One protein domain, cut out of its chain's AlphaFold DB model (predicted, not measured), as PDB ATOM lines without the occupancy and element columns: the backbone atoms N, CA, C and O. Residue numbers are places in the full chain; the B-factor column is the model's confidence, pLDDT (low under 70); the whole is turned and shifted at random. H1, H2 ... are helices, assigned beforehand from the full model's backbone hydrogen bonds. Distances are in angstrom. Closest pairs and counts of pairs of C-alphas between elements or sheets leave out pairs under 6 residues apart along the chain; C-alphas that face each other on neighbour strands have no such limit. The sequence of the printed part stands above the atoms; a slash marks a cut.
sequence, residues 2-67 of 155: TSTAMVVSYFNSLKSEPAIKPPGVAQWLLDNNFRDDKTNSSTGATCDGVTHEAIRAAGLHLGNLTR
ATOM      1  N   THR A   2     -46.567  35.290  40.680       95.56
ATOM      2  CA  THR A   2     -46.635  33.990  39.986       95.56
ATOM      3  C   THR A   2     -45.505  33.045  40.400       95.56
ATOM      4  O   THR A   2     -45.779  31.905  40.748       95.56
ATOM      5  N   SER A   3     -44.263  33.530  40.483       97.69
ATOM      6  CA  SER A   3     -43.106  32.744  40.951       97.69
ATOM      7  C   SER A   3     -43.298  32.235  42.387       97.69
ATOM      8  O   SER A   3     -43.025  31.079  42.686       97.69
ATOM      9  N   THR A   4     -43.858  33.072  43.265       97.50
ATOM     10  CA  THR A   4     -44.241  32.692  44.634       97.50
ATOM     11  C   THR A   4     -45.295  31.584  44.627       97.50
ATOM     12  O   THR A   4     -45.132  30.584  45.317       97.50
ATOM     13  N   ALA A   5     -46.347  31.732  43.814       97.62
ATOM     14  CA  ALA A   5     -47.411  30.742  43.674       97.62
ATOM     15  C   ALA A   5     -46.875  29.391  43.172       97.62
ATOM     16  O   ALA A   5     -47.269  28.354  43.696       97.62
ATOM     17  N   MET A   6     -45.942  29.402  42.211       97.81
ATOM     18  CA  MET A   6     -45.268  28.199  41.712       97.81
ATOM     19  C   MET A   6     -44.515  27.468  42.831       97.81
ATOM     20  O   MET A   6     -44.740  26.277  43.036       97.81
ATOM     21  N   VAL A   7     -43.657  28.174  43.578       98.06
ATOM     22  CA  VAL A   7     -42.842  27.554  44.639       98.06
ATOM     23  C   VAL A   7     -43.697  27.075  45.811       98.06
ATOM     24  O   VAL A   7     -43.504  25.960  46.289       98.06
ATOM     25  N   VAL A   8     -44.678  27.864  46.251       97.50
ATOM     26  CA  VAL A   8     -45.601  27.435  47.312       97.50
ATOM     27  C   VAL A   8     -46.404  26.211  46.873       97.50
ATOM     28  O   VAL A   8     -46.499  25.239  47.617       97.50
ATOM     29  N   SER A   9     -46.925  26.210  45.643       97.75
ATOM     30  CA  SER A   9     -47.685  25.071  45.116       97.75
ATOM     31  C   SER A   9     -46.845  23.804  45.002       97.75
ATOM     32  O   SER A   9     -47.364  22.722  45.262       97.75
ATOM     33  N   TYR A  10     -45.556  23.923  44.665       97.50
ATOM     34  CA  TYR A  10     -44.632  22.791  44.688       97.50
ATOM     35  C   TYR A  10     -44.601  22.142  46.077       97.50
ATOM     36  O   TYR A  10     -44.899  20.957  46.205       97.50
ATOM     37  N   PHE A  11     -44.336  22.910  47.135       96.62
ATOM     38  CA  PHE A  11     -44.279  22.340  48.484       96.62
ATOM     39  C   PHE A  11     -45.639  21.873  49.006       96.62
ATOM     40  O   PHE A  11     -45.695  20.860  49.702       96.62
ATOM     41  N   ASN A  12     -46.733  22.543  48.641       95.81
ATOM     42  CA  ASN A  12     -48.079  22.072  48.961       95.81
ATOM     43  C   ASN A  12     -48.354  20.712  48.311       95.81
ATOM     44  O   ASN A  12     -48.858  19.814  48.980       95.81
ATOM     45  N   SER A  13     -47.933  20.507  47.057       96.00
ATOM     46  CA  SER A  13     -48.099  19.214  46.379       96.00
ATOM     47  C   SER A  13     -47.364  18.071  47.088       96.00
ATOM     48  O   SER A  13     -47.897  16.969  47.167       96.00
ATOM     49  N   LEU A  14     -46.202  18.342  47.699       95.06
ATOM     50  CA  LEU A  14     -45.473  17.356  48.510       95.06
ATOM     51  C   LEU A  14     -46.207  16.993  49.811       95.06
ATOM     52  O   LEU A  14     -45.968  15.930  50.378       95.06
ATOM     53  N   LYS A  15     -47.095  17.873  50.285       93.31
ATOM     54  CA  LYS A  15     -47.917  17.700  51.491       93.31
ATOM     55  C   LYS A  15     -49.352  17.252  51.176       93.31
ATOM     56  O   LYS A  15     -50.141  17.096  52.096       93.31
ATOM     57  N   SER A  16     -49.696  17.024  49.903       93.50
ATOM     58  CA  SER A  16     -51.082  16.808  49.439       93.50
ATOM     59  C   SER A  16     -52.039  17.974  49.737       93.50
ATOM     60  O   SER A  16     -53.247  17.782  49.855       93.50
ATOM     61  N   GLU A  17     -51.501  19.188  49.832       93.12
ATOM     62  CA  GLU A  17     -52.257  20.419  50.052       93.12
ATOM     63  C   GLU A  17     -52.635  21.089  48.718       93.12
ATOM     64  O   GLU A  17     -51.923  20.936  47.715       93.12
ATOM     65  N   PRO A  18     -53.726  21.880  48.669       93.62
ATOM     66  CA  PRO A  18     -54.127  22.587  47.461       93.62
ATOM     67  C   PRO A  18     -53.043  23.532  46.929       93.62
ATOM     68  O   PRO A  18     -52.381  24.258  47.675       93.62
ATOM     69  N   ALA A  19     -52.908  23.579  45.602       93.75
ATOM     70  CA  ALA A  19     -52.040  24.541  44.936       93.75
ATOM     71  C   ALA A  19     -52.533  25.980  45.163       93.75
ATOM     72  O   ALA A  19     -53.725  26.281  45.034       93.75
ATOM     73  N   ILE A  20     -51.600  26.890  45.433       93.44
ATOM     74  CA  ILE A  20     -51.885  28.316  45.556       93.44
ATOM     75  C   ILE A  20     -51.845  28.953  44.170       93.44
ATOM     76  O   ILE A  20     -50.850  28.882  43.450       93.44
ATOM     77  N   LYS A  21     -52.935  29.623  43.793       93.50
ATOM     78  CA  LYS A  21     -53.024  30.338  42.514       93.50
ATOM     79  C   LYS A  21     -52.459  31.760  42.645       93.50
ATOM     80  O   LYS A  21     -52.614  32.371  43.705       93.50
ATOM     81  N   PRO A  22     -51.890  32.345  41.570       93.81
ATOM     82  CA  PRO A  22     -51.375  33.716  41.594       93.81
ATOM     83  C   PRO A  22     -52.352  34.775  42.143       93.81
ATOM     84  O   PRO A  22     -51.893  35.609  42.922       93.81
ATOM     85  N   PRO A  23     -53.673  34.736  41.852       92.81
ATOM     86  CA  PRO A  23     -54.622  35.676  42.455       92.81
ATOM     87  C   PRO A  23     -54.689  35.601  43.986       92.81
ATOM     88  O   PRO A  23     -54.807  36.634  44.633       92.81
ATOM     89  N   GLY A  24     -54.548  34.409  44.577       91.69
ATOM     90  CA  GLY A  24     -54.528  34.248  46.035       91.69
ATOM     91  C   GLY A  24     -53.282  34.870  46.669       91.69
ATOM     92  O   GLY A  24     -53.384  35.560  47.678       91.69
ATOM     93  N   VAL A  25     -52.116  34.711  46.030       94.81
ATOM     94  CA  VAL A  25     -50.884  35.401  46.458       94.81
ATOM     95  C   VAL A  25     -51.039  36.913  46.333       94.81
ATOM     96  O   VAL A  25     -50.665  37.643  47.241       94.81
ATOM     97  N   ALA A  26     -51.582  37.392  45.210       91.44
ATOM     98  CA  ALA A  26     -51.785  38.818  44.976       91.44
ATOM     99  C   ALA A  26     -52.689  39.447  46.044       91.44
ATOM    100  O   ALA A  26     -52.331  40.488  46.588       91.44
ATOM    101  N   GLN A  27     -53.809  38.792  46.361       90.31
ATOM    102  CA  GLN A  27     -54.741  39.253  47.385       90.31
ATOM    103  C   GLN A  27     -54.083  39.285  48.765       90.31
ATOM    104  O   GLN A  27     -54.139  40.305  49.439       90.31
ATOM    105  N   TRP A  28     -53.372  38.221  49.149       94.00
ATOM    106  CA  TRP A  28     -52.680  38.189  50.438       94.00
ATOM    107  C   TRP A  28     -51.650  39.320  50.572       94.00
ATOM    108  O   TRP A  28     -51.556  39.951  51.619       94.00
ATOM    109  N   LEU A  29     -50.904  39.624  49.507       92.62
ATOM    110  CA  LEU A  29     -49.936  40.723  49.514       92.62
ATOM    111  C   LEU A  29     -50.591  42.100  49.666       92.62
ATOM    112  O   LEU A  29     -50.016  42.960  50.331       92.62
ATOM    113  N   LEU A  30     -51.773  42.298  49.075       88.69
ATOM    114  CA  LEU A  30     -52.575  43.509  49.264       88.69
ATOM    115  C   LEU A  30     -53.054  43.634  50.708       88.69
ATOM    116  O   LEU A  30     -52.860  44.666  51.339       88.69
ATOM    117  N   ASP A  31     -53.624  42.557  51.247       91.19
ATOM    118  CA  ASP A  31     -54.185  42.536  52.601       91.19
ATOM    119  C   ASP A  31     -53.114  42.753  53.685       91.19
ATOM    120  O   ASP A  31     -53.430  43.158  54.802       91.19
ATOM    121  N   ASN A  32     -51.840  42.510  53.354       91.19
ATOM    122  CA  ASN A  32     -50.696  42.641  54.258       91.19
ATOM    123  C   ASN A  32     -49.781  43.834  53.922       91.19
ATOM    124  O   ASN A  32     -48.643  43.872  54.384       91.19
ATOM    125  N   ASN A  33     -50.252  44.812  53.135       87.75
ATOM    126  CA  ASN A  33     -49.520  46.044  52.783       87.75
ATOM    127  C   ASN A  33     -48.157  45.827  52.094       87.75
ATOM    128  O   ASN A  33     -47.323  46.728  52.043       87.75
ATOM    129  N   PHE A  34     -47.922  44.645  51.521       88.25
ATOM    130  CA  PHE A  34     -46.784  44.412  50.625       88.25
ATOM    131  C   PHE A  34     -47.057  44.929  49.207       88.25
ATOM    132  O   PHE A  34     -46.146  45.012  48.377       88.25
ATOM    133  N   ARG A  35     -48.324  45.237  48.924       81.00
ATOM    134  CA  ARG A  35     -48.842  45.772  47.672       81.00
ATOM    135  C   ARG A  35     -49.981  46.748  47.973       81.00
ATOM    136  O   ARG A  35     -50.729  46.525  48.913       81.00
ATOM    137  N   ASP A  36     -50.151  47.767  47.146       71.88
ATOM    138  CA  ASP A  36     -51.158  48.816  47.276       71.88
ATOM    139  C   ASP A  36     -51.756  49.169  45.915       71.88
ATOM    140  O   ASP A  36     -51.495  50.228  45.362       71.88
ATOM    141  N   ASP A  37     -52.614  48.288  45.392       67.75
ATOM    142  CA  ASP A  37     -53.353  48.479  44.128       67.75
ATOM    143  C   ASP A  37     -54.318  49.680  44.115       67.75
ATOM    144  O   ASP A  37     -55.024  49.874  43.125       67.75
ATOM    145  N   LYS A  38     -54.403  50.464  45.198       53.28
ATOM    146  CA  LYS A  38     -55.498  51.416  45.420       53.28
ATOM    147  C   LYS A  38     -55.051  52.860  45.555       53.28
ATOM    148  O   LYS A  38     -55.862  53.743  45.272       53.28
ATOM    149  N   THR A  39     -53.816  53.131  45.960       51.91
ATOM    150  CA  THR A  39     -53.329  54.505  46.045       51.91
ATOM    151  C   THR A  39     -52.361  54.816  44.903       51.91
ATOM    152  O   THR A  39     -51.487  54.032  44.554       51.91
ATOM    153  N   ASN A  40     -52.461  56.016  44.330       51.34
ATOM    154  CA  ASN A  40     -51.394  56.582  43.492       51.34
ATOM    155  C   ASN A  40     -50.124  56.913  44.319       51.34
ATOM    156  O   ASN A  40     -49.269  57.664  43.852       51.34
ATOM    157  N   SER A  41     -50.012  56.415  45.558       47.44
ATOM    158  CA  SER A  41     -48.846  56.553  46.423       47.44
ATOM    159  C   SER A  41     -48.067  55.242  46.463       47.44
ATOM    160  O   SER A  41     -48.602  54.150  46.585       47.44
ATOM    161  N   SER A  42     -46.759  55.376  46.321       48.25
ATOM    162  CA  SER A  42     -45.744  54.352  46.083       48.25
ATOM    163  C   SER A  42     -45.470  53.389  47.252       48.25
ATOM    164  O   SER A  42     -44.353  52.896  47.404       48.25
ATOM    165  N   THR A  43     -46.457  53.073  48.089       43.28
ATOM    166  CA  THR A  43     -46.296  52.121  49.198       43.28
ATOM    167  C   THR A  43     -46.854  50.753  48.835       43.28
ATOM    168  O   THR A  43     -47.893  50.349  49.326       43.28
ATOM    169  N   GLY A  44     -46.121  50.025  47.988       48.31
ATOM    170  CA  GLY A  44     -46.386  48.620  47.671       48.31
ATOM    171  C   GLY A  44     -46.779  48.379  46.211       48.31
ATOM    172  O   GLY A  44     -47.931  48.477  45.828       48.31
ATOM    173  N   ALA A  45     -45.823  47.958  45.391       48.81
ATOM    174  CA  ALA A  45     -45.996  46.971  44.320       48.81
ATOM    175  C   ALA A  45     -47.209  47.023  43.354       48.81
ATOM    176  O   ALA A  45     -47.718  45.961  42.992       48.81
ATOM    177  N   THR A  46     -47.649  48.178  42.858       50.75
ATOM    178  CA  THR A  46     -48.604  48.215  41.720       50.75
ATOM    179  C   THR A  46     -47.914  48.356  40.378       50.75
ATOM    180  O   THR A  46     -48.265  47.664  39.427       50.75
ATOM    181  N   CYS A  47     -46.864  49.179  40.346       51.84
ATOM    182  CA  CYS A  47     -45.977  49.386  39.200       51.84
ATOM    183  C   CYS A  47     -44.543  48.877  39.457       51.84
ATOM    184  O   CYS A  47     -43.853  48.509  38.512       51.84
ATOM    185  N   ASP A  48     -44.116  48.788  40.725       58.72
ATOM    186  CA  ASP A  48     -42.732  48.450  41.118       58.72
ATOM    187  C   ASP A  48     -42.495  46.954  41.403       58.72
ATOM    188  O   ASP A  48     -41.380  46.531  41.717       58.72
ATOM    189  N   GLY A  49     -43.536  46.124  41.270       74.81
ATOM    190  CA  GLY A  49     -43.468  44.696  41.589       74.81
ATOM    191  C   GLY A  49     -43.278  44.419  43.086       74.81
ATOM    192  O   GLY A  49     -43.268  45.320  43.912       74.81
ATOM    193  N   VAL A  50     -43.172  43.144  43.460       86.88
ATOM    194  CA  VAL A  50     -43.110  42.708  44.871       86.88
ATOM    195  C   VAL A  50     -41.664  42.611  45.365       86.88
ATOM    196  O   VAL A  50     -40.777  42.246  44.591       86.88
ATOM    197  N   THR A  51     -41.415  42.905  46.643       92.00
ATOM    198  CA  THR A  51     -40.079  42.803  47.262       92.00
ATOM    199  C   THR A  51     -39.708  41.353  47.601       92.00
ATOM    200  O   THR A  51     -40.567  40.467  47.630       92.00
ATOM    201  N   HIS A  52     -38.429  41.085  47.896       94.88
ATOM    202  CA  HIS A  52     -38.021  39.766  48.395       94.88
ATOM    203  C   HIS A  52     -38.691  39.434  49.734       94.88
ATOM    204  O   HIS A  52     -39.145  38.310  49.937       94.88
ATOM    205  N   GLU A  53     -38.807  40.426  50.620       94.88
ATOM    206  CA  GLU A  53     -39.511  40.309  51.897       94.88
ATOM    207  C   GLU A  53     -40.959  39.847  51.699       94.88
ATOM    208  O   GLU A  53     -41.372  38.854  52.294       94.88
ATOM    209  N   ALA A  54     -41.687  40.490  50.784       94.25
ATOM    210  CA  ALA A  54     -43.052  40.124  50.426       94.25
ATOM    211  C   ALA A  54     -43.160  38.669  49.936       94.25
ATOM    212  O   ALA A  54     -44.066  37.931  50.326       94.25
ATOM    213  N   ILE A  55     -42.217  38.232  49.090       96.38
ATOM    214  CA  ILE A  55     -42.166  36.856  48.577       96.38
ATOM    215  C   ILE A  55     -41.931  35.858  49.715       96.38
ATOM    216  O   ILE A  55     -42.630  34.846  49.783       96.38
ATOM    217  N   ARG A  56     -40.972  36.141  50.604       97.25
ATOM    218  CA  ARG A  56     -40.664  35.281  51.752       97.25
ATOM    219  C   ARG A  56     -41.844  35.196  52.710       97.25
ATOM    220  O   ARG A  56     -42.247  34.092  53.060       97.25
ATOM    221  N   ALA A  57     -42.430  36.334  53.080       96.69
ATOM    222  CA  ALA A  57     -43.578  36.392  53.976       96.69
ATOM    223  C   ALA A  57     -44.769  35.595  53.415       96.69
ATOM    224  O   ALA A  57     -45.339  34.758  54.115       96.69
ATOM    225  N   ALA A  58     -45.063  35.755  52.119       96.19
ATOM    226  CA  ALA A  58     -46.096  34.977  51.442       96.19
ATOM    227  C   ALA A  58     -45.794  33.470  51.448       96.19
ATOM    228  O   ALA A  58     -46.703  32.670  51.648       96.19
ATOM    229  N   GLY A  59     -44.536  33.063  51.259       96.06
ATOM    230  CA  GLY A  59     -44.140  31.656  51.337       96.06
ATOM    231  C   GLY A  59     -44.341  31.045  52.721       96.06
ATOM    232  O   GLY A  59     -44.902  29.954  52.835       96.06
ATOM    233  N   LEU A  60     -43.929  31.766  53.767       96.75
ATOM    234  CA  LEU A  60     -44.088  31.332  55.155       96.75
ATOM    235  C   LEU A  60     -45.570  31.205  55.538       96.75
ATOM    236  O   LEU A  60     -45.948  30.232  56.182       96.75
ATOM    237  N   HIS A  61     -46.419  32.150  55.122       96.19
ATOM    238  CA  HIS A  61     -47.841  32.146  55.484       96.19
ATOM    239  C   HIS A  61     -48.705  31.259  54.581       96.19
ATOM    240  O   HIS A  61     -49.405  30.385  55.081       96.19
ATOM    241  N   LEU A  62     -48.658  31.438  53.258       94.38
ATOM    242  CA  LEU A  62     -49.544  30.719  52.331       94.38
ATOM    243  C   LEU A  62     -49.122  29.263  52.101       94.38
ATOM    244  O   LEU A  62     -49.965  28.430  51.779       94.38
ATOM    245  N   GLY A  63     -47.826  28.961  52.219       91.06
ATOM    246  CA  GLY A  63     -47.286  27.611  52.027       91.06
ATOM    247  C   GLY A  63     -47.006  26.846  53.316       91.06
ATOM    248  O   GLY A  63     -46.531  25.706  53.258       91.06
ATOM    249  N   ASN A  64     -47.240  27.478  54.474       91.06
ATOM    250  CA  ASN A  64     -46.833  26.960  55.781       91.06
ATOM    251  C   ASN A  64     -45.382  26.428  55.738       91.06
ATOM    252  O   ASN A  64     -45.096  25.269  56.064       91.06
ATOM    253  N   LEU A  65     -44.490  27.239  55.165       94.25
ATOM    254  CA  LEU A  65     -43.059  26.962  55.064       94.25
ATOM    255  C   LEU A  65     -42.395  27.495  56.331       94.25
ATOM    256  O   LEU A  65     -42.776  28.556  56.818       94.25
ATOM    257  N   THR A  66     -41.417  26.780  56.885       95.62
ATOM    258  CA  THR A  66     -40.802  27.198  58.158       95.62
ATOM    259  C   THR A  66     -39.575  28.072  57.960       95.62
ATOM    260  O   THR A  66     -39.139  28.749  58.894       95.62
ATOM    261  N   ARG A  67     -38.986  28.072  56.756       96.31
ATOM    262  CA  ARG A  67     -37.757  28.817  56.467       96.31
ATOM    263  C   ARG A  67     -37.814  29.490  55.108       96.31
ATOM    264  O   ARG A  67     -38.244  28.897  54.118       96.31
TER     265      ARG A  67
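What this domain is: This is residues 2 to 67 of the 155 residues of a protein of Lotharella oceanica (UniProt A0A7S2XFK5). Three short helices make a small cluster, their centres in a triangle, and a long loop, residues 32 to 51, reaches out at one end. H1 and H3 run the same way at a shallow tilt, H2 crosses the direction of both, and the second half of H1 reaches toward the end opposite the loop, where the chain folds back along it to H2. The printed part has 66 residues with three named helices, in the order H1, H2, H3, and no named strand; the class is all helix. The whole is compact, with a radius of gyration of the C-alphas of 12.1 A, yet elongated in outline, spanning 40 by 21 by 17 A.

How they stand to each other: Begin with H1, residues 2 to 14, the longest helix. Look at its first residues: with residues 2 to 5 alone it touches H2, residues 22 to 31, and the closest C-alphas are those of Thr 2 and Pro 22, 5.0 A apart. The lines of H1 and H2 stand about perpendicular, only just, at 71 degrees. With residues 4 to 8 alone H1 touches H3, residues 52 to 62; the closest C-alphas, those of Val 8 and Gly 59, are 6.0 A apart. H1 and H3 run the same way at a shallow tilt of 34 degrees, only just short of steep. H2 and H3 also touch, about perpendicular at 76 degrees, and their closest C-alphas are those of Val 25 and Ala 58, 6.9 A apart. With one of these three pairs at a shallow tilt, the helix packing is mostly crossed, only just. In H1, H2 and H3 every O i to N i+4 pair is within hydrogen-bond range.

Where its parts are: Find C-alpha 2 at (-46.635, 33.990, 39.986); from there H1 runs 18.7 A to C-alpha 14 at (-45.473, 17.356, 48.510). H2 spans 14.4 A from C-alpha 22 to C-alpha 31. H3 runs 15.2 A from C-alpha 52 to C-alpha 62, which you will find at (-49.544, 30.719, 52.331).

The domain as a whole: The two C-alphas farthest apart are those of Ser 16 and Asn 40, at 40.2 A. H1 and H2 are joined by a short link of 7 residues, and H2 and H3 by a long link of 20, whose C-alphas lie 8 to 21 A from the mean of all C-alphas. The printed part has no cut. Read the B-factor column for the model's confidence: the mean pLDDT of the printed part is 85.7, and residues 37 to 48, in the long link, are under 70.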